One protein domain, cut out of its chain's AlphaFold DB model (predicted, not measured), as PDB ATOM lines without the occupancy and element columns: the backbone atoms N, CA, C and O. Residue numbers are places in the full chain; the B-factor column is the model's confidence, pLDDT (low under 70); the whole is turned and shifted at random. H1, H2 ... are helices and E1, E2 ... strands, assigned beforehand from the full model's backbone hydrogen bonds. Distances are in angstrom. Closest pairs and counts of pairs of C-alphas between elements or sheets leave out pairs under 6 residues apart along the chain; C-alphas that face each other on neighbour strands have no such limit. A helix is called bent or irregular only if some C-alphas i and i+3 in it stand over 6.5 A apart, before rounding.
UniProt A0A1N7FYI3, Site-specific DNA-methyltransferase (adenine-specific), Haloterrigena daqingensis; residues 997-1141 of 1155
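AT A GLANCE: This is residues 997 to 1141 of the 1155 residues of the protein "Site-specific DNA-methyltransferase (adenine-specific)" of Haloterrigena daqingensis (UniProt A0A1N7FYI3). A small head made of a four-stranded antiparallel sheet with H3 over one face, and one very long helix, H5, that packs with residues 1088 to 1102 on H3 and then runs far out of the head as an arm; at its far end H6 folds back as a short hook. Residues 1107 to 1119 of H5 stick out, and a small two-stranded sheet, E1 and E6, lies in the head near H2. The printed part has 145 residues, with six named helices and six named strands in the order H1 H2 E1 E2 E3 E4 E5 H3 H4 E6 H5 H6; the class is mixed, helices and strands. The larger sheet runs E2 E5 E4 E3. The whole is loose, with a radius of gyration of the C-alphas of 20.4 A, and elongated, spanning 63 by 36 by 21 A.

IN THESE COORDINATES: The larger sheet holds E2, residues 1022 to 1026; E5, residues 1047 to 1053, 18.1 A long; E4, residues 1041 to 1044; and E3, residues 1035 to 1038. H3, residues 1058 to 1070, is 18.8 A long. H5, residues 1088 to 1127, is 57.9 A long, from C-alpha 1088 at (-28.515, -23.945, -17.278) to C-alpha 1127 at (-0.392, -68.698, 6.279); it is irregular, C-alphas 1089 and 1092 being 7.3 A apart. H6, residues 1131 to 1140, is 14.3 A long. E1 is residues 1013 to 1015 and E6 residues 1083 to 1085. H1, residues 997 to 1000, begins at (-11.764, -37.148, -8.315); H2 is residues 1002 to 1006 and H4 residues 1076 to 1079.

HOW THE PARTS SIT: E3, E4 and E5 form a meander, each strand the antiparallel neighbour of the one before, and with E2 beside E5 a Greek key. N 1052 and O 1024 are 2.8 A apart between E5 and E2, N 1051 and O 1042 2.9 A between E5 and E4, and N 1043 and O 1036 2.8 A between E4 and E3. H3 is on the sheet, in two layers, at a height of 9.0 A. H5 touches H3 at Gln 1102 and Val 1070, C-alphas 6.0 A apart, at a shallow tilt of 8 degrees, the same way. H5 touches H2 with residues 1094 to 1098 alone, closest C-alphas Ile 1094 and Val 1005, 6.8 A. H1 and H2 only just touch, only at the corner, with 3 pairs of C-alphas within 8 A. N 1014 of E1 and O 1084 of E6 are 2.9 A apart. H4 touches no helix. H6 is close to H5 but not clearly touching, at a steep tilt of 42 degrees, opposite ways; Met 1124 and Arg 1134 have the closest C-alphas, 7.1 A. Every O i to N i+4 pair is within hydrogen-bond range in H3 and H6; H5 has 33 of 36, H2 0 of 1 but 2 of 2 O i to N i+3 pairs, and H1 and H4 are too short for an i+4 pair.

THE WHOLE: The C-alphas farthest apart, of Glu 1056 and Gly 1128, are 64.4 A apart. The printed part has no cut, and no link is long. The mean pLDDT of the printed part is 80.6; it is under 70 in residues 997 to 1002, 1027 to 1033, 1045 to 1049 and 1070 to 1078.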
ATOM      1  N   GLU A 997     -11.950 -38.597  -8.374       68.81
ATOM      2  CA  GLU A 997     -11.764 -37.148  -8.315       68.81
ATOM      3  C   GLU A 997     -13.093 -36.374  -8.301       68.81
ATOM      4  O   GLU A 997     -13.244 -35.420  -7.530       68.81
ATOM      5  N   VAL A 998     -14.063 -36.794  -9.121       69.44
ATOM      6  CA  VAL A 998     -15.414 -36.212  -9.149       69.44
ATOM      7  C   VAL A 998     -16.223 -36.609  -7.909       69.44
ATOM      8  O   VAL A 998     -16.978 -35.786  -7.394       69.44
ATOM      9  N   LEU A 999     -16.032 -37.818  -7.372       66.44
ATOM     10  CA  LEU A 999     -16.655 -38.261  -6.119       66.44
ATOM     11  C   LEU A 999     -16.132 -37.460  -4.915       66.44
ATOM     12  O   LEU A 999     -16.909 -36.978  -4.088       66.44
ATOM     13  N   GLN A1000     -14.816 -37.264  -4.819       65.00
ATOM     14  CA  GLN A1000     -14.193 -36.501  -3.737       65.00
ATOM     15  C   GLN A1000     -14.542 -35.012  -3.838       65.00
ATOM     16  O   GLN A1000     -14.927 -34.398  -2.834       65.00
ATOM     17  N   ASN A1001     -14.464 -34.447  -5.047       69.44
ATOM     18  CA  ASN A1001     -14.791 -33.058  -5.331       69.44
ATOM     19  C   ASN A1001     -15.767 -32.946  -6.519       69.44
ATOM     20  O   ASN A1001     -15.327 -32.796  -7.662       69.44
ATOM     21  N   PRO A1002     -17.085 -32.902  -6.244       68.88
ATOM     22  CA  PRO A1002     -18.137 -32.730  -7.247       68.88
ATOM     23  C   PRO A1002     -17.891 -31.606  -8.259       68.88
ATOM     24  O   PRO A1002     -18.266 -31.728  -9.422       68.88
ATOM     25  N   ARG A1003     -17.191 -30.533  -7.858       71.12
ATOM     26  CA  ARG A1003     -16.838 -29.408  -8.733       71.12
ATOM     27  C   ARG A1003     -16.010 -29.828  -9.951       71.12
ATOM     28  O   ARG A1003     -16.119 -29.200 -11.003       71.12
ATOM     29  N   LYS A1004     -15.207 -30.890  -9.840       75.88
ATOM     30  CA  LYS A1004     -14.367 -31.380 -10.942       75.88
ATOM     31  C   LYS A1004     -15.178 -31.818 -12.159       75.88
ATOM     32  O   LYS A1004     -14.673 -31.772 -13.281       75.88
ATOM     33  N   VAL A1005     -16.463 -32.149 -11.984       79.38
ATOM     34  CA  VAL A1005     -17.347 -32.446 -13.118       79.38
ATOM     35  C   VAL A1005     -17.499 -31.243 -14.058       79.38
ATOM     36  O   VAL A1005     -17.691 -31.428 -15.260       79.38
ATOM     37  N   TYR A1006     -17.342 -30.020 -13.538       79.12
ATOM     38  CA  TYR A1006     -17.511 -28.767 -14.275       79.12
ATOM     39  C   TYR A1006     -16.254 -28.297 -15.016       79.12
ATOM     40  O   TYR A1006     -16.361 -27.467 -15.916       79.12
ATOM     41  N   GLU A1007     -15.062 -28.808 -14.682       75.38
ATOM     42  CA  GLU A1007     -13.781 -28.284 -15.195       75.38
ATOM     43  C   GLU A1007     -13.661 -28.347 -16.724       75.38
ATOM     44  O   GLU A1007     -12.993 -27.515 -17.337       75.38
ATOM     45  N   SER A1008     -14.351 -29.290 -17.370       73.62
ATOM     46  CA  SER A1008     -14.383 -29.405 -18.833       73.62
ATOM     47  C   SER A1008     -15.331 -28.421 -19.527       73.62
ATOM     48  O   SER A1008     -15.318 -28.357 -20.756       73.62
ATOM     49  N   PHE A1009     -16.164 -27.696 -18.775       79.44
ATOM     50  CA  PHE A1009     -17.252 -26.866 -19.301       79.44
ATOM     51  C   PHE A1009     -16.988 -25.351 -19.206       79.44
ATOM     52  O   PHE A1009     -17.736 -24.591 -19.811       79.44
ATOM     53  N   ASP A1010     -15.921 -24.912 -18.518       76.31
ATOM     54  CA  ASP A1010     -15.549 -23.489 -18.337       76.31
ATOM     55  C   ASP A1010     -16.723 -22.619 -17.834       76.31
ATOM     56  O   ASP A1010     -17.062 -21.587 -18.417       76.31
ATOM     57  N   VAL A1011     -17.391 -23.073 -16.766       82.19
ATOM     58  CA  VAL A1011     -18.576 -22.422 -16.180       82.19
ATOM     59  C   VAL A1011     -18.289 -21.823 -14.805       82.19
ATOM     60  O   VAL A1011     -17.568 -22.408 -13.997       82.19
ATOM     61  N   GLU A1012     -18.880 -20.657 -14.524       83.88
ATOM     62  CA  GLU A1012     -18.902 -20.088 -13.174       83.88
ATOM     63  C   GLU A1012     -19.888 -20.867 -12.296       83.88
ATOM     64  O   GLU A1012     -20.989 -21.224 -12.732       83.88
ATOM     65  N   THR A1013     -19.476 -21.137 -11.061       86.38
ATOM     66  CA  THR A1013     -20.241 -21.901 -10.076       86.38
ATOM     67  C   THR A1013     -20.481 -21.073  -8.814       86.38
ATOM     68  O   THR A1013     -19.644 -20.259  -8.421       86.38
ATOM     69  N   LEU A1014     -21.623 -21.290  -8.159       85.25
ATOM     70  CA  LEU A1014     -21.953 -20.701  -6.860       85.25
ATOM     71  C   LEU A1014     -22.313 -21.795  -5.850       85.25
ATOM     72  O   LEU A1014     -22.942 -22.782  -6.237       85.25
ATOM     73  N   PRO A1015     -21.989 -21.623  -4.556       84.44
ATOM     74  CA  PRO A1015     -22.476 -22.512  -3.507       84.44
ATOM     75  C   PRO A1015     -24.001 -22.628  -3.534       84.44
ATOM     76  O   PRO A1015     -24.699 -21.649  -3.810       84.44
ATOM     77  N   LEU A1016     -24.527 -23.798  -3.171       84.88
ATOM     78  CA  LEU A1016     -25.961 -24.088  -3.148       84.88
ATOM     79  C   LEU A1016     -26.742 -23.003  -2.396       84.88
ATOM     80  O   LEU A1016     -27.767 -22.532  -2.875       84.88
ATOM     81  N   THR A1017     -26.220 -22.519  -1.267       81.12
ATOM     82  CA  THR A1017     -26.854 -21.469  -0.451       81.12
ATOM     83  C   THR A1017     -26.963 -20.100  -1.128       81.12
ATOM     84  O   THR A1017     -27.747 -19.265  -0.681       81.12
ATOM     85  N   GLU A1018     -26.172 -19.849  -2.168       85.00
ATOM     86  CA  GLU A1018     -26.095 -18.572  -2.888       85.00
ATOM     87  C   GLU A1018     -26.683 -18.661  -4.306       85.00
ATOM     88  O   GLU A1018     -26.840 -17.643  -4.982       85.00
ATOM     89  N   HIS A1019     -27.043 -19.866  -4.760       89.88
ATOM     90  CA  HIS A1019     -27.490 -20.106  -6.125       89.88
ATOM     91  C   HIS A1019     -28.958 -19.702  -6.348       89.88
ATOM     92  O   HIS A1019     -29.852 -20.026  -5.565       89.88
ATOM     93  N   ARG A1020     -29.240 -19.050  -7.486       88.81
ATOM     94  CA  ARG A1020     -30.570 -18.503  -7.842       88.81
ATOM     95  C   ARG A1020     -31.706 -19.531  -7.911       88.81
ATOM     96  O   ARG A1020     -32.871 -19.146  -7.849       88.81
ATOM     97  N   ALA A1021     -31.370 -20.811  -8.072       87.00
ATOM     98  CA  ALA A1021     -32.346 -21.896  -8.143       87.00
ATOM     99  C   ALA A1021     -32.989 -22.221  -6.783       87.00
ATOM    100  O   ALA A1021     -34.088 -22.777  -6.744       87.00
ATOM    101  N   ILE A1022     -32.325 -21.859  -5.680       90.00
ATOM    102  CA  ILE A1022     -32.751 -22.204  -4.324       90.00
ATOM    103  C   ILE A1022     -33.718 -21.148  -3.783       90.00
ATOM    104  O   ILE A1022     -33.406 -19.959  -3.710       90.00
ATOM    105  N   LYS A1023     -34.907 -21.592  -3.371       87.88
ATOM    106  CA  LYS A1023     -35.955 -20.759  -2.765       87.88
ATOM    107  C   LYS A1023     -35.800 -20.662  -1.250       87.88
ATOM    108  O   LYS A1023     -35.960 -19.581  -0.682       87.88
ATOM    109  N   SER A1024     -35.486 -21.779  -0.604       84.44
ATOM    110  CA  SER A1024     -35.156 -21.850   0.820       84.44
ATOM    111  C   SER A1024     -34.449 -23.159   1.139       84.44
ATOM    112  O   SER A1024     -34.627 -24.154   0.445       84.44
ATOM    113  N   PHE A1025     -33.673 -23.171   2.218       80.88
ATOM    114  CA  PHE A1025     -33.073 -24.384   2.759       80.88
ATOM    115  C   PHE A1025     -33.146 -24.352   4.288       80.88
ATOM    116  O   PHE A1025     -33.040 -23.287   4.899       80.88
ATOM    117  N   ASN A1026     -33.307 -25.517   4.906       76.12
ATOM    118  CA  ASN A1026     -33.197 -25.705   6.349       76.12
ATOM    119  C   ASN A1026     -32.270 -26.894   6.604       76.12
ATOM    120  O   ASN A1026     -32.711 -28.031   6.559       76.12
ATOM    121  N   LEU A1027     -30.979 -26.633   6.807       67.69
ATOM    122  CA  LEU A1027     -29.937 -27.649   6.998       67.69
ATOM    123  C   LEU A1027     -29.296 -27.426   8.381       67.69
ATOM    124  O   LEU A1027     -28.364 -26.627   8.511       67.69
ATOM    125  N   SER A1028     -29.837 -28.061   9.425       59.94
ATOM    126  CA  SER A1028     -29.252 -28.108  10.778       59.94
ATOM    127  C   SER A1028     -28.166 -29.187  10.857       59.94
ATOM    128  O   SER A1028     -28.338 -30.223  10.225       59.94
ATOM    129  N   SER A1029     -27.089 -28.974  11.625       55.72
ATOM    130  CA  SER A1029     -25.931 -29.883  11.767       55.72
ATOM    131  C   SER A1029     -26.300 -31.237  12.402       55.72
ATOM    132  O   SER A1029     -26.041 -31.480  13.577       55.72
ATOM    133  N   VAL A1030     -26.962 -32.102  11.637       58.78
ATOM    134  CA  VAL A1030     -27.443 -33.426  12.047       58.78
ATOM    135  C   VAL A1030     -27.036 -34.459  10.990       58.78
ATOM    136  O   VAL A1030     -26.854 -34.104   9.820       58.78
ATOM    137  N   LYS A1031     -26.886 -35.719  11.416       57.47
ATOM    138  CA  LYS A1031     -26.572 -36.872  10.564       57.47
ATOM    139  C   LYS A1031     -27.681 -37.090   9.532       57.47
ATOM    140  O   LYS A1031     -28.857 -37.092   9.897       57.47
ATOM    141  N   ILE A1032     -27.316 -37.231   8.261       61.91
ATOM    142  CA  ILE A1032     -28.272 -37.319   7.148       61.91
ATOM    143  C   ILE A1032     -28.489 -38.774   6.719       61.91
ATOM    144  O   ILE A1032     -27.544 -39.551   6.643       61.91
ATOM    145  N   GLU A1033     -29.749 -39.123   6.442       68.00
ATOM    146  CA  GLU A1033     -30.149 -40.395   5.819       68.00
ATOM    147  C   GLU A1033     -30.560 -40.194   4.350       68.00
ATOM    148  O   GLU A1033     -30.304 -39.143   3.773       68.00
ATOM    149  N   GLU A1034     -31.181 -41.186   3.710       72.31
ATOM    150  CA  GLU A1034     -31.466 -41.151   2.271       72.31
ATOM    151  C   GLU A1034     -32.357 -39.959   1.843       72.31
ATOM    152  O   GLU A1034     -33.348 -39.644   2.522       72.31
ATOM    153  N   PRO A1035     -32.044 -39.300   0.704       78.69
ATOM    154  CA  PRO A1035     -32.846 -38.211   0.158       78.69
ATOM    155  C   PRO A1035     -34.164 -38.713  -0.456       78.69
ATOM    156  O   PRO A1035     -34.222 -39.746  -1.119       78.69
ATOM    157  N   VAL A1036     -35.232 -37.933  -0.293       79.75
ATOM    158  CA  VAL A1036     -36.568 -38.176  -0.853       79.75
ATOM    159  C   VAL A1036     -37.046 -36.921  -1.584       79.75
ATOM    160  O   VAL A1036     -36.927 -35.805  -1.085       79.75
ATOM    161  N   VAL A1037     -37.612 -37.091  -2.779       82.62
ATOM    162  CA  VAL A1037     -38.167 -35.980  -3.566       82.62
ATOM    163  C   VAL A1037     -39.655 -35.807  -3.262       82.62
ATOM    164  O   VAL A1037     -40.440 -36.734  -3.467       82.62
ATOM    165  N   ASP A1038     -40.058 -34.605  -2.836       80.81
ATOM    166  CA  ASP A1038     -41.463 -34.206  -2.663       80.81
ATOM    167  C   ASP A1038     -41.752 -32.903  -3.428       80.81
ATOM    168  O   ASP A1038     -41.505 -31.791  -2.958       80.81
ATOM    169  N   GLY A1039     -42.248 -33.026  -4.662       84.62
ATOM    170  CA  GLY A1039     -42.479 -31.877  -5.541       84.62
ATOM    171  C   GLY A1039     -41.177 -31.150  -5.898       84.62
ATOM    172  O   GLY A1039     -40.247 -31.766  -6.409       84.62
ATOM    173  N   ASN A1040     -41.111 -29.843  -5.628       84.31
ATOM    174  CA  ASN A1040     -39.920 -29.000  -5.826       84.31
ATOM    175  C   ASN A1040     -38.969 -29.011  -4.608       84.31
ATOM    176  O   ASN A1040     -38.136 -28.111  -4.466       84.31
ATOM    177  N   LYS A1041     -39.118 -29.993  -3.708       87.00
ATOM    178  CA  LYS A1041     -38.310 -30.151  -2.497       87.00
ATOM    179  C   LYS A1041     -37.519 -31.452  -2.498       87.00
ATOM    180  O   LYS A1041     -37.989 -32.475  -2.996       87.00
ATOM    181  N   ILE A1042     -36.347 -31.407  -1.876       86.25
ATOM    182  CA  ILE A1042     -35.582 -32.579  -1.444       86.25
ATOM    183  C   ILE A1042     -35.633 -32.618   0.087       86.25
ATOM    184  O   ILE A1042     -35.261 -31.639   0.738       86.25
ATOM    185  N   THR A1043     -36.127 -33.720   0.650       83.06
ATOM    186  CA  THR A1043     -36.236 -33.997   2.093       83.06
ATOM    187  C   THR A1043     -35.418 -35.237   2.460       83.06
ATOM    188  O   THR A1043     -34.926 -35.929   1.573       83.06
ATOM    189  N   PHE A1044     -35.238 -35.528   3.751       79.62
ATOM    190  CA  PHE A1044     -34.450 -36.675   4.228       79.62
ATOM    191  C   PHE A1044     -35.233 -37.450   5.297       79.62
ATOM    192  O   PHE A1044     -35.955 -36.833   6.083       79.62
ATOM    193  N   GLN A1045     -35.102 -38.785   5.335       65.94
ATOM    194  CA  GLN A1045     -36.004 -39.671   6.103       65.94
ATOM    195  C   GLN A1045     -36.098 -39.357   7.612       65.94
ATOM    196  O   GLN A1045     -37.169 -39.541   8.195       65.94
ATOM    197  N   ASN A1046     -35.050 -38.787   8.222       58.03
ATOM    198  CA  ASN A1046     -34.971 -38.616   9.679       58.03
ATOM    199  C   ASN A1046     -35.040 -37.174  10.201       58.03
ATOM    200  O   ASN A1046     -34.835 -36.956  11.397       58.03
ATOM    201  N   LEU A1047     -35.321 -36.162   9.366       54.78
ATOM    202  CA  LEU A1047     -35.191 -34.761   9.791       54.78
ATOM    203  C   LEU A1047     -36.199 -33.789   9.168       54.78
ATOM    204  O   LEU A1047     -36.628 -33.932   8.031       54.78
ATOM    205  N   SER A1048     -36.449 -32.681   9.879       58.97
ATOM    206  CA  SER A1048     -37.043 -31.430   9.370       58.97
ATOM    207  C   SER A1048     -36.102 -30.640   8.435       58.97
ATOM    208  O   SER A1048     -36.164 -29.409   8.375       58.97
ATOM    209  N   VAL A1049     -35.199 -31.351   7.750       68.00
ATOM    210  CA  VAL A1049     -34.208 -30.809   6.823       68.00
ATOM    211  C   VAL A1049     -34.768 -30.860   5.405       68.00
ATOM    212  O   VAL A1049     -35.168 -31.922   4.931       68.00
ATOM    213  N   GLU A1050     -34.800 -29.710   4.730       83.19
ATOM    214  CA  GLU A1050     -35.327 -29.595   3.367       83.19
ATOM    215  C   GLU A1050     -34.531 -28.599   2.513       83.19
ATOM    216  O   GLU A1050     -34.017 -27.593   3.016       83.19
ATOM    217  N   ILE A1051     -34.465 -28.874   1.209       87.44
ATOM    218  CA  ILE A1051     -33.991 -27.954   0.170       87.44
ATOM    219  C   ILE A1051     -35.160 -27.705  -0.782       87.44
ATOM    220  O   ILE A1051     -35.647 -28.641  -1.409       87.44
ATOM    221  N   GLU A1052     -35.624 -26.461  -0.882       88.94
ATOM    222  CA  GLU A1052     -36.736 -26.060  -1.748       88.94
ATOM    223  C   GLU A1052     -36.222 -25.245  -2.941       88.94
ATOM    224  O   GLU A1052     -35.511 -24.250  -2.770       88.94
ATOM    225  N   PHE A1053     -36.627 -25.645  -4.147       91.31
ATOM    226  CA  PHE A1053     -36.273 -25.013  -5.419       91.31
ATOM    227  C   PHE A1053     -37.432 -24.146  -5.938       91.31
ATOM    228  O   PHE A1053     -38.597 -24.367  -5.598       91.31
ATOM    229  N   PHE A1054     -37.148 -23.141  -6.771       88.00
ATOM    230  CA  PHE A1054     -38.213 -22.471  -7.530       88.00
ATOM    231  C   PHE A1054     -38.705 -23.371  -8.675       88.00
ATOM    232  O   PHE A1054     -37.906 -24.031  -9.332       88.00
ATOM    233  N   ASP A1055     -40.013 -23.342  -8.956       83.19
ATOM    234  CA  ASP A1055     -40.681 -24.238  -9.924       83.19
ATOM    235  C   ASP A1055     -40.094 -24.205 -11.348       83.19
ATOM    236  O   ASP A1055     -40.285 -25.142 -12.118       83.19
ATOM    237  N   GLU A1056     -39.413 -23.120 -11.719       83.06
ATOM    238  CA  GLU A1056     -38.795 -22.927 -13.036       83.06
ATOM    239  C   GLU A1056     -37.384 -23.525 -13.171       83.06
ATOM    240  O   GLU A1056     -36.851 -23.508 -14.272       83.06
ATOM    241  N   TYR A1057     -36.813 -24.084 -12.097       86.75
ATOM    242  CA  TYR A1057     -35.446 -24.627 -12.049       86.75
ATOM    243  C   TYR A1057     -35.402 -26.119 -11.671       86.75
ATOM    244  O   TYR A1057     -34.557 -26.547 -10.883       86.75
ATOM    245  N   SER A1058     -36.313 -26.932 -12.217       83.19
ATOM    246  CA  SER A1058     -36.376 -28.377 -11.928       83.19
ATOM    247  C   SER A1058     -35.102 -29.136 -12.324       83.19
ATOM    248  O   SER A1058     -34.737 -30.106 -11.674       83.19
ATOM    249  N   GLU A1059     -34.389 -28.671 -13.348       84.31
ATOM    250  CA  GLU A1059     -33.152 -29.300 -13.838       84.31
ATOM    251  C   GLU A1059     -32.007 -29.192 -12.808       84.31
ATOM    252  O   GLU A1059     -31.195 -30.104 -12.664       84.31
ATOM    253  N   PHE A1060     -31.982 -28.122 -12.004       88.88
ATOM    254  CA  PHE A1060     -31.035 -27.974 -10.893       88.88
ATOM    255  C   PHE A1060     -31.382 -28.856  -9.687       88.88
ATOM    256  O   PHE A1060     -30.482 -29.285  -8.966       88.88
ATOM    257  N   GLN A1061     -32.671 -29.133  -9.460       89.12
ATOM    258  CA  GLN A1061     -33.111 -30.082  -8.433       89.12
ATOM    259  C   GLN A1061     -32.637 -31.500  -8.771       89.12
ATOM    260  O   GLN A1061     -32.136 -32.199  -7.894       89.12
ATOM    261  N   GLU A1062     -32.752 -31.899 -10.041       84.81
ATOM    262  CA  GLU A1062     -32.241 -33.184 -10.527       84.81
ATOM    263  C   GLU A1062     -30.717 -33.277 -10.379       84.81
ATOM    264  O   GLU A1062     -30.226 -34.275  -9.858       84.81
ATOM    265  N   LEU A1063     -29.972 -32.216 -10.714       87.06
ATOM    266  CA  LEU A1063     -28.516 -32.176 -10.523       87.06
ATOM    267  C   LEU A1063     -28.100 -32.375  -9.056       87.06
ATOM    268  O   LEU A1063     -27.185 -33.144  -8.770       87.06
ATOM    269  N   VAL A1064     -28.767 -31.696  -8.116       87.81
ATOM    270  CA  VAL A1064     -28.482 -31.867  -6.680       87.81
ATOM    271  C   VAL A1064     -28.805 -33.289  -6.227       87.81
ATOM    272  O   VAL A1064     -28.035 -33.861  -5.461       87.81
ATOM    273  N   LEU A1065     -29.902 -33.875  -6.709       85.06
ATOM    274  CA  LEU A1065     -30.255 -35.254  -6.385       85.06
ATOM    275  C   LEU A1065     -29.193 -36.243  -6.881       85.06
ATOM    276  O   LEU A1065     -28.806 -37.128  -6.124       85.06
ATOM    277  N   GLU A1066     -28.668 -36.062  -8.094       82.19
ATOM    278  CA  GLU A1066     -27.598 -36.929  -8.604       82.19
ATOM    279  C   GLU A1066     -26.309 -36.802  -7.788       82.19
ATOM    280  O   GLU A1066     -25.671 -37.808  -7.488       82.19
ATOM    281  N   PHE A1067     -25.950 -35.604  -7.318       82.06
ATOM    282  CA  PHE A1067     -24.822 -35.469  -6.390       82.06
ATOM    283  C   PHE A1067     -25.043 -36.202  -5.064       82.06
ATOM    284  O   PHE A1067     -24.099 -36.793  -4.540       82.06
ATOM    285  N   LEU A1068     -26.268 -36.181  -4.529       78.69
ATOM    286  CA  LEU A1068     -26.628 -36.903  -3.303       78.69
ATOM    287  C   LEU A1068     -26.664 -38.430  -3.502       78.69
ATOM    288  O   LEU A1068     -26.498 -39.163  -2.532       78.69
ATOM    289  N   ASN A1069     -26.847 -38.905  -4.737       74.56
ATOM    290  CA  ASN A1069     -26.771 -40.326  -5.083       74.56
ATOM    291  C   ASN A1069     -25.322 -40.800  -5.285       74.56
ATOM    292  O   ASN A1069     -24.980 -41.911  -4.890       74.56
ATOM    293  N   VAL A1070     -24.467 -39.967  -5.892       69.44
ATOM    294  CA  VAL A1070     -23.059 -40.300  -6.183       69.44
ATOM    295  C   VAL A1070     -22.177 -40.218  -4.934       69.44
ATOM    296  O   VAL A1070     -21.228 -40.992  -4.795       69.44
ATOM    297  N   LYS A1071     -22.471 -39.293  -4.012       69.19
ATOM    298  CA  LYS A1071     -21.711 -39.094  -2.774       69.19
ATOM    299  C   LYS A1071     -22.618 -39.228  -1.557       69.19
ATOM    300  O   LYS A1071     -23.560 -38.461  -1.386       69.19
ATOM    301  N   THR A1072     -22.276 -40.146  -0.658       66.12
ATOM    302  CA  THR A1072     -22.886 -40.197   0.673       66.12
ATOM    303  C   THR A1072     -22.344 -39.047   1.520       66.12
ATOM    304  O   THR A1072     -21.133 -38.919   1.695       66.12
ATOM    305  N   PHE A1073     -23.237 -38.206   2.039       67.50
ATOM    306  CA  PHE A1073     -22.893 -37.106   2.939       67.50
ATOM    307  C   PHE A1073     -23.278 -37.482   4.365       67.50
ATOM    308  O   PHE A1073     -24.442 -37.771   4.637       67.50
ATOM    309  N   GLU A1074     -22.318 -37.459   5.287       61.12
ATOM    310  CA  GLU A1074     -22.591 -37.818   6.682       61.12
ATOM    311  C   GLU A1074     -23.299 -36.683   7.435       61.12
ATOM    312  O   GLU A1074     -24.068 -36.943   8.360       61.12
ATOM    313  N   MET A1075     -23.076 -35.428   7.023       64.88
ATOM    314  CA  MET A1075     -23.541 -34.225   7.721       64.88
ATOM    315  C   MET A1075     -24.175 -33.195   6.777       64.88
ATOM    316  O   MET A1075     -23.689 -32.926   5.678       64.88
ATOM    317  N   ALA A1076     -25.208 -32.501   7.264       68.31
ATOM    318  CA  ALA A1076     -25.919 -31.452   6.519       68.31
ATOM    319  C   ALA A1076     -25.063 -30.260   6.067       68.31
ATOM    320  O   ALA A1076     -25.371 -29.615   5.063       68.31
ATOM    321  N   ASP A1077     -23.990 -29.951   6.795       68.75
ATOM    322  CA  ASP A1077     -23.103 -28.832   6.466       68.75
ATOM    323  C   ASP A1077     -22.238 -29.092   5.226       68.75
ATOM    324  O   ASP A1077     -21.754 -28.144   4.605       68.75
ATOM    325  N   GLU A1078     -22.074 -30.351   4.822       69.44
ATOM    326  CA  GLU A1078     -21.345 -30.709   3.605       69.44
ATOM    327  C   GLU A1078     -22.174 -30.437   2.346       69.44
ATOM    328  O   GLU A1078     -21.644 -29.927   1.360       69.44
ATOM    329  N   ILE A1079     -23.492 -30.657   2.413       77.56
ATOM    330  CA  ILE A1079     -24.426 -30.400   1.306       77.56
ATOM    331  C   ILE A1079     -24.475 -28.903   0.960       77.56
ATOM    332  O   ILE A1079     -24.562 -28.529  -0.209       77.56
ATOM    333  N   LYS A1080     -24.339 -28.019   1.961       77.00
ATOM    334  CA  LYS A1080     -24.301 -26.555   1.755       77.00
ATOM    335  C   LYS A1080     -23.156 -26.108   0.845       77.00
ATOM    336  O   LYS A1080     -23.254 -25.049   0.228       77.00
ATOM    337  N   LYS A1081     -22.072 -26.888   0.796       72.75
ATOM    338  CA  LYS A1081     -20.855 -26.583   0.037       72.75
ATOM    339  C   LYS A1081     -20.908 -27.083  -1.407       72.75
ATOM    340  O   LYS A1081     -19.961 -26.829  -2.143       72.75
ATOM    341  N   ILE A1082     -21.972 -27.782  -1.817       83.25
ATOM    342  CA  ILE A1082     -22.149 -28.191  -3.215       83.25
ATOM    343  C   ILE A1082     -22.207 -26.929  -4.079       83.25
ATOM    344  O   ILE A1082     -23.031 -26.048  -3.843       83.25
ATOM    345  N   GLU A1083     -21.323 -26.833  -5.064       84.12
ATOM    346  CA  GLU A1083     -21.317 -25.737  -6.028       84.12
ATOM    347  C   GLU A1083     -22.184 -26.099  -7.244       84.12
ATOM    348  O   GLU A1083     -22.083 -27.208  -7.773       84.12
ATOM    349  N   LEU A1084     -23.027 -25.170  -7.695       88.38
ATOM    350  CA  LEU A1084     -23.922 -25.313  -8.847       88.38
ATOM    351  C   LEU A1084     -23.521 -24.335  -9.963       88.38
ATOM    352  O   LEU A1084     -23.176 -23.191  -9.652       88.38
ATOM    353  N   PRO A1085     -23.563 -24.743 -11.245       89.06
ATOM    354  CA  PRO A1085     -23.215 -23.874 -12.365       89.06
ATOM    355  C   PRO A1085     -24.290 -22.811 -12.595       89.06
ATOM    356  O   PRO A1085     -25.480 -23.098 -12.518       89.06
ATOM    357  N   GLU A1086     -23.902 -21.586 -12.945       85.19
ATOM    358  CA  GLU A1086     -24.897 -20.543 -13.232       85.19
ATOM    359  C   GLU A1086     -25.627 -20.758 -14.572       85.19
ATOM    360  O   GLU A1086     -26.795 -20.373 -14.717       85.19
ATOM    361  N   ASP A1087     -24.950 -21.352 -15.560       84.50
ATOM    362  CA  ASP A1087     -25.487 -21.605 -16.901       84.50
ATOM    363  C   ASP A1087     -26.290 -22.915 -16.938       84.50
ATOM    364  O   ASP A1087     -25.757 -24.006 -16.769       84.50
ATOM    365  N   GLU A1088     -27.591 -22.806 -17.194       83.38
ATOM    366  CA  GLU A1088     -28.515 -23.945 -17.278       83.38
ATOM    367  C   GLU A1088     -28.284 -24.790 -18.546       83.38
ATOM    368  O   GLU A1088     -28.581 -25.980 -18.578       83.38
ATOM    369  N   SER A1089     -27.697 -24.209 -19.600       82.88
ATOM    370  CA  SER A1089     -27.549 -24.888 -20.894       82.88
ATOM    371  C   SER A1089     -26.559 -26.057 -20.887       82.88
ATOM    372  O   SER A1089     -26.617 -26.895 -21.788       82.88
ATOM    373  N   VAL A1090     -25.691 -26.138 -19.872       85.25
ATOM    374  CA  VAL A1090     -24.703 -27.215 -19.701       85.25
ATOM    375  C   VAL A1090     -25.200 -28.365 -18.818       85.25
ATOM    376  O   VAL A1090     -24.563 -29.418 -18.783       85.25
ATOM    377  N   LEU A1091     -26.337 -28.205 -18.126       86.50
ATOM    378  CA  LEU A1091     -26.848 -29.201 -17.177       86.50
ATOM    379  C   LEU A1091     -27.065 -30.594 -17.786       86.50
ATOM    380  O   LEU A1091     -26.657 -31.560 -17.144       86.50
ATOM    381  N   PRO A1092     -27.623 -30.755 -19.007       85.81
ATOM    382  CA  PRO A1092     -27.826 -32.088 -19.578       85.81
ATOM    383  C   PRO A1092     -26.519 -32.866 -19.787       85.81
ATOM    384  O   PRO A1092     -26.477 -34.068 -19.544       85.81
ATOM    385  N   GLU A1093     -25.449 -32.183 -20.207       84.44
ATOM    386  CA  GLU A1093     -24.137 -32.806 -20.437       84.44
ATOM    387  C   GLU A1093     -23.434 -33.145 -19.110       84.44
ATOM    388  O   GLU A1093     -22.767 -34.174 -19.003       84.44
ATOM    389  N   ILE A1094     -23.619 -32.315 -18.077       85.62
ATOM    390  CA  ILE A1094     -23.125 -32.577 -16.717       85.62
ATOM    391  C   ILE A1094     -23.844 -33.783 -16.098       85.62
ATOM    392  O   ILE A1094     -23.190 -34.666 -15.547       85.62
ATOM    393  N   MET A1095     -25.174 -33.839 -16.217       84.12
ATOM    394  CA  MET A1095     -26.005 -34.942 -15.724       84.12
ATOM    395  C   MET A1095     -25.620 -36.273 -16.378       84.12
ATOM    396  O   MET A1095     -25.397 -37.258 -15.679       84.12
ATOM    397  N   GLU A1096     -25.466 -36.298 -17.708       84.31
ATOM    398  CA  GLU A1096     -25.013 -37.492 -18.437       84.31
ATOM    399  C   GLU A1096     -23.632 -37.953 -17.945       84.31
ATOM    400  O   GLU A1096     -23.403 -39.147 -17.744       84.31
ATOM    401  N   ARG A1097     -22.719 -37.011 -17.680       82.94
ATOM    402  CA  ARG A1097     -21.390 -37.320 -17.147       82.94
ATOM    403  C   ARG A1097     -21.438 -37.888 -15.725       82.94
ATOM    404  O   ARG A1097     -20.719 -38.846 -15.457       82.94
ATOM    405  N   LEU A1098     -22.266 -37.339 -14.833       80.12
ATOM    406  CA  LEU A1098     -22.433 -37.858 -13.467       80.12
ATOM    407  C   LEU A1098     -23.022 -39.268 -13.461       80.12
ATOM    408  O   LEU A1098     -22.515 -40.131 -12.753       80.12
ATOM    409  N   GLN A1099     -24.029 -39.527 -14.298       81.00
ATOM    410  CA  GLN A1099     -24.629 -40.857 -14.429       81.00
ATOM    411  C   GLN A1099     -23.634 -41.886 -14.984       81.00
ATOM    412  O   GLN A1099     -23.605 -43.025 -14.523       81.00
ATOM    413  N   LEU A1100     -22.783 -41.499 -15.942       81.25
ATOM    414  CA  LEU A1100     -21.711 -42.369 -16.439       81.25
ATOM    415  C   LEU A1100     -20.688 -42.700 -15.346       81.25
ATOM    416  O   LEU A1100     -20.318 -43.862 -15.209       81.25
ATOM    417  N   ILE A1101     -20.285 -41.702 -14.554       78.25
ATOM    418  CA  ILE A1101     -19.372 -41.886 -13.416       78.25
ATOM    419  C   ILE A1101     -20.001 -42.799 -12.358       78.25
ATOM    420  O   ILE A1101     -19.328 -43.677 -11.830       78.25
ATOM    421  N   GLN A1102     -21.295 -42.647 -12.075       74.25
ATOM    422  CA  GLN A1102     -22.006 -43.512 -11.134       74.25
ATOM    423  C   GLN A1102     -21.993 -44.979 -11.580       74.25
ATOM    424  O   GLN A1102     -21.658 -45.856 -10.787       74.25
ATOM    425  N   VAL A1103     -22.311 -45.248 -12.850       77.88
ATOM    426  CA  VAL A1103     -22.279 -46.610 -13.409       77.88
ATOM    427  C   VAL A1103     -20.859 -47.178 -13.385       77.88
ATOM    428  O   VAL A1103     -20.671 -48.333 -13.016       77.88
ATOM    429  N   GLU A1104     -19.858 -46.364 -13.726       77.69
ATOM    430  CA  GLU A1104     -18.443 -46.745 -13.663       77.69
ATOM    431  C   GLU A1104     -18.023 -47.143 -12.239       77.69
ATOM    432  O   GLU A1104     -17.376 -48.171 -12.059       77.69
ATOM    433  N   LEU A1105     -18.451 -46.395 -11.217       73.69
ATOM    434  CA  LEU A1105     -18.167 -46.691  -9.809       73.69
ATOM    435  C   LEU A1105     -18.912 -47.933  -9.289       73.69
ATOM    436  O   LEU A1105     -18.348 -48.707  -8.511       73.69
ATOM    437  N   GLU A1106     -20.163 -48.149  -9.712       74.00
ATOM    438  CA  GLU A1106     -20.948 -49.339  -9.354       74.00
ATOM    439  C   GLU A1106     -20.355 -50.622  -9.960       74.00
ATOM    440  O   GLU A1106     -20.169 -51.614  -9.243       74.00
ATOM    441  N   ASP A1107     -20.005 -50.592 -11.251       75.75
ATOM    442  CA  ASP A1107     -19.357 -51.710 -11.947       75.75
ATOM    443  C   ASP A1107     -17.960 -51.979 -11.363       75.75
ATOM    444  O   ASP A1107     -17.608 -53.133 -11.083       75.75
ATOM    445  N   ALA A1108     -17.198 -50.919 -11.074       77.50
ATOM    446  CA  ALA A1108     -15.875 -51.034 -10.477       77.50
ATOM    447  C   ALA A1108     -15.899 -51.680  -9.084       77.50
ATOM    448  O   ALA A1108     -15.010 -52.460  -8.740       77.50
ATOM    449  N   GLY A1109     -16.941 -51.421  -8.287       76.38
ATOM    450  CA  GLY A1109     -17.105 -52.042  -6.973       76.38
ATOM    451  C   GLY A1109     -17.237 -53.570  -7.035       76.38
ATOM    452  O   GLY A1109     -16.781 -54.266  -6.126       76.38
ATOM    453  N   ALA A1110     -17.837 -54.123  -8.095       78.69
ATOM    454  CA  ALA A1110     -17.948 -55.570  -8.275       78.69
ATOM    455  C   ALA A1110     -16.620 -56.214  -8.693       78.69
ATOM    456  O   ALA A1110     -16.262 -57.262  -8.154       78.69
ATOM    457  N   GLU A1111     -15.892 -55.580  -9.610       84.38
ATOM    458  CA  GLU A1111     -14.573 -56.039 -10.056       84.38
ATOM    459  C   GLU A1111     -13.544 -55.976  -8.918       84.38
ATOM    460  O   GLU A1111     -12.856 -56.962  -8.645       84.38
ATOM    461  N   MET A1112     -13.544 -54.881  -8.153       86.19
ATOM    462  CA  MET A1112     -12.675 -54.711  -6.990       86.19
ATOM    463  C   MET A1112     -12.914 -55.777  -5.912       86.19
ATOM    464  O   MET A1112     -11.961 -56.258  -5.299       86.19
ATOM    465  N   ARG A1113     -14.172 -56.180  -5.672       85.94
ATOM    466  CA  ARG A1113     -14.476 -57.277  -4.733       85.94
ATOM    467  C   ARG A1113     -13.819 -58.584  -5.164       85.94
ATOM    468  O   ARG A1113     -13.275 -59.277  -4.312       85.94
ATOM    469  N   GLY A1114     -13.830 -58.886  -6.463       88.69
ATOM    470  CA  GLY A1114     -13.159 -60.066  -7.007       88.69
ATOM    471  C   GLY A1114     -11.645 -60.019  -6.798       88.69
ATOM    472  O   GLY A1114     -11.069 -60.971  -6.278       88.69
ATOM    473  N   LEU A1115     -11.008 -58.888  -7.122       92.19
ATOM    474  CA  LEU A1115      -9.564 -58.707  -6.930       92.19
ATOM    475  C   LEU A1115      -9.152 -58.813  -5.455       92.19
ATOM    476  O   LEU A1115      -8.160 -59.470  -5.135       92.19
ATOM    477  N   GLN A1116      -9.925 -58.203  -4.552       91.38
ATOM    478  CA  GLN A1116      -9.674 -58.277  -3.113       91.38
ATOM    479  C   GLN A1116      -9.855 -59.704  -2.580       91.38
ATOM    480  O   GLN A1116      -9.036 -60.159  -1.788       91.38
ATOM    481  N   GLU A1117     -10.885 -60.432  -3.024       92.00
ATOM    482  CA  GLU A1117     -11.107 -61.819  -2.605       92.00
ATOM    483  C   GLU A1117      -9.965 -62.741  -3.059       92.00
ATOM    484  O   GLU A1117      -9.542 -63.622  -2.309       92.00
ATOM    485  N   GLU A1118      -9.425 -62.523  -4.262       94.69
ATOM    486  CA  GLU A1118      -8.233 -63.225  -4.743       94.69
ATOM    487  C   GLU A1118      -6.993 -62.902  -3.899       94.69
ATOM    488  O   GLU A1118      -6.287 -63.828  -3.495       94.69
ATOM    489  N   LEU A1119      -6.750 -61.623  -3.581       94.88
ATOM    490  CA  LEU A1119      -5.663 -61.207  -2.685       94.88
ATOM    491  C   LEU A1119      -5.794 -61.863  -1.304       94.88
ATOM    492  O   LEU A1119      -4.828 -62.428  -0.793       94.88
ATOM    493  N   ASP A1120      -6.988 -61.823  -0.712       94.38
ATOM    494  CA  ASP A1120      -7.255 -62.404   0.602       94.38
ATOM    495  C   ASP A1120      -7.004 -63.916   0.608       94.38
ATOM    496  O   ASP A1120      -6.394 -64.432   1.542       94.38
ATOM    497  N   ASN A1121      -7.403 -64.626  -0.453       94.38
ATOM    498  CA  ASN A1121      -7.133 -66.057  -0.591       94.38
ATOM    499  C   ASN A1121      -5.633 -66.356  -0.723       94.38
ATOM    500  O   ASN A1121      -5.155 -67.282  -0.072       94.38
ATOM    501  N   LEU A1122      -4.881 -65.564  -1.496       95.06
ATOM    502  CA  LEU A1122      -3.423 -65.709  -1.602       95.06
ATOM    503  C   LEU A1122      -2.732 -65.498  -0.248       95.06
ATOM    504  O   LEU A1122      -1.810 -66.234   0.104       95.06
ATOM    505  N   VAL A1123      -3.192 -64.520   0.536       93.44
ATOM    506  CA  VAL A1123      -2.666 -64.284   1.885       93.44
ATOM    507  C   VAL A1123      -3.066 -65.416   2.836       93.44
ATOM    508  O   VAL A1123      -2.227 -65.884   3.596       93.44
ATOM    509  N   MET A1124      -4.297 -65.929   2.783       92.94
ATOM    510  CA  MET A1124      -4.689 -67.106   3.576       92.94
ATOM    511  C   MET A1124      -3.866 -68.353   3.214       92.94
ATOM    512  O   MET A1124      -3.494 -69.125   4.100       92.94
ATOM    513  N   ASP A1125      -3.544 -68.537   1.930       91.62
ATOM    514  CA  ASP A1125      -2.665 -69.607   1.448       91.62
ATOM    515  C   ASP A1125      -1.226 -69.431   1.959       91.62
ATOM    516  O   ASP A1125      -0.582 -70.423   2.306       91.62
ATOM    517  N   LEU A1126      -0.735 -68.188   2.070       90.19
ATOM    518  CA  LEU A1126       0.582 -67.875   2.639       90.19
ATOM    519  C   LEU A1126       0.707 -68.356   4.092       90.19
ATOM    520  O   LEU A1126       1.747 -68.904   4.456       90.19
ATOM    521  N   TYR A1127      -0.344 -68.193   4.899       89.62
ATOM    522  CA  TYR A1127      -0.392 -68.698   6.279       89.62
ATOM    523  C   TYR A1127      -0.767 -70.184   6.381       89.62
ATOM    524  O   TYR A1127      -0.648 -70.776   7.450       89.62
ATOM    525  N   GLY A1128      -1.196 -70.810   5.282       88.06
ATOM    526  CA  GLY A1128      -1.563 -72.224   5.260       88.06
ATOM    527  C   GLY A1128      -2.838 -72.551   6.042       88.06
ATOM    528  O   GLY A1128      -2.961 -73.674   6.532       88.06
ATOM    529  N   PHE A1129      -3.776 -71.603   6.160       90.56
ATOM    530  CA  PHE A1129      -5.037 -71.816   6.876       90.56
ATOM    531  C   PHE A1129      -5.902 -72.896   6.216       90.56
ATOM    532  O   PHE A1129      -6.049 -72.931   4.984       90.56
ATOM    533  N   ASP A1130      -6.508 -73.741   7.050       89.19
ATOM    534  CA  ASP A1130      -7.531 -74.703   6.647       89.19
ATOM    535  C   ASP A1130      -8.904 -74.036   6.443       89.19
ATOM    536  O   ASP A1130      -9.072 -72.837   6.662       89.19
ATOM    537  N   ASP A1131      -9.883 -74.804   5.957       89.00
ATOM    538  CA  ASP A1131     -11.209 -74.275   5.614       89.00
ATOM    539  C   ASP A1131     -11.933 -73.668   6.834       89.00
ATOM    540  O   ASP A1131     -12.633 -72.670   6.684       89.00
ATOM    541  N   GLU A1132     -11.722 -74.226   8.030       86.00
ATOM    542  CA  GLU A1132     -12.339 -73.767   9.282       86.00
ATOM    543  C   GLU A1132     -11.773 -72.405   9.709       86.00
ATOM    544  O   GLU A1132     -12.533 -71.461   9.928       86.00
ATOM    545  N   ALA A1133     -10.444 -72.247   9.716       87.06
ATOM    546  CA  ALA A1133      -9.810 -70.964  10.007       87.06
ATOM    547  C   ALA A1133     -10.177 -69.885   8.970       87.06
ATOM    548  O   ALA A1133     -10.369 -68.721   9.327       87.06
ATOM    549  N   ARG A1134     -10.314 -70.250   7.686       91.69
ATOM    550  CA  ARG A1134     -10.746 -69.311   6.633       91.69
ATOM    551  C   ARG A1134     -12.170 -68.813   6.844       91.69
ATOM    552  O   ARG A1134     -12.419 -67.624   6.647       91.69
ATOM    553  N   GLU A1135     -13.094 -69.708   7.185       89.50
ATOM    554  CA  GLU A1135     -14.491 -69.354   7.453       89.50
ATOM    555  C   GLU A1135     -14.582 -68.440   8.678       89.50
ATOM    556  O   GLU A1135     -15.172 -67.363   8.584       89.50
ATOM    557  N   LEU A1136     -13.870 -68.783   9.755       87.38
ATOM    558  CA  LEU A1136     -13.829 -67.992  10.982       87.38
ATOM    559  C   LEU A1136     -13.257 -66.582  10.758       87.38
ATOM    560  O   LEU A1136     -13.854 -65.601  11.195       87.38
ATOM    561  N   ILE A1137     -12.150 -66.444  10.013       90.06
ATOM    562  CA  ILE A1137     -11.597 -65.122   9.661       90.06
ATOM    563  C   ILE A1137     -12.642 -64.277   8.923       90.06
ATOM    564  O   ILE A1137     -12.765 -63.084   9.198       90.06
ATOM    565  N   ARG A1138     -13.391 -64.872   7.988       89.44
ATOM    566  CA  ARG A1138     -14.410 -64.161   7.200       89.44
ATOM    567  C   ARG A1138     -15.639 -63.792   8.028       89.44
ATOM    568  O   ARG A1138     -16.199 -62.728   7.801       89.44
ATOM    569  N   GLU A1139     -16.048 -64.643   8.964       85.12
ATOM    570  CA  GLU A1139     -17.187 -64.392   9.850       85.12
ATOM    571  C   GLU A1139     -16.882 -63.306  10.888       85.12
ATOM    572  O   GLU A1139     -17.687 -62.402  11.097       85.12
ATOM    573  N   ARG A1140     -15.695 -63.357  11.504       80.44
ATOM    574  CA  ARG A1140     -15.284 -62.446  12.588       80.44
ATOM    575  C   ARG A1140     -14.767 -61.096  12.086       80.44
ATOM    576  O   ARG A1140     -14.592 -60.167  12.872       80.44
ATOM    577  N   THR A1141     -14.506 -60.970  10.785       84.25
ATOM    578  CA  THR A1141     -13.955 -59.747  10.195       84.25
ATOM    579  C   THR A1141     -14.976 -59.068   9.304       84.25
ATOM    580  O   THR A1141     -15.223 -59.502   8.181       84.25
TER     581      THR A1141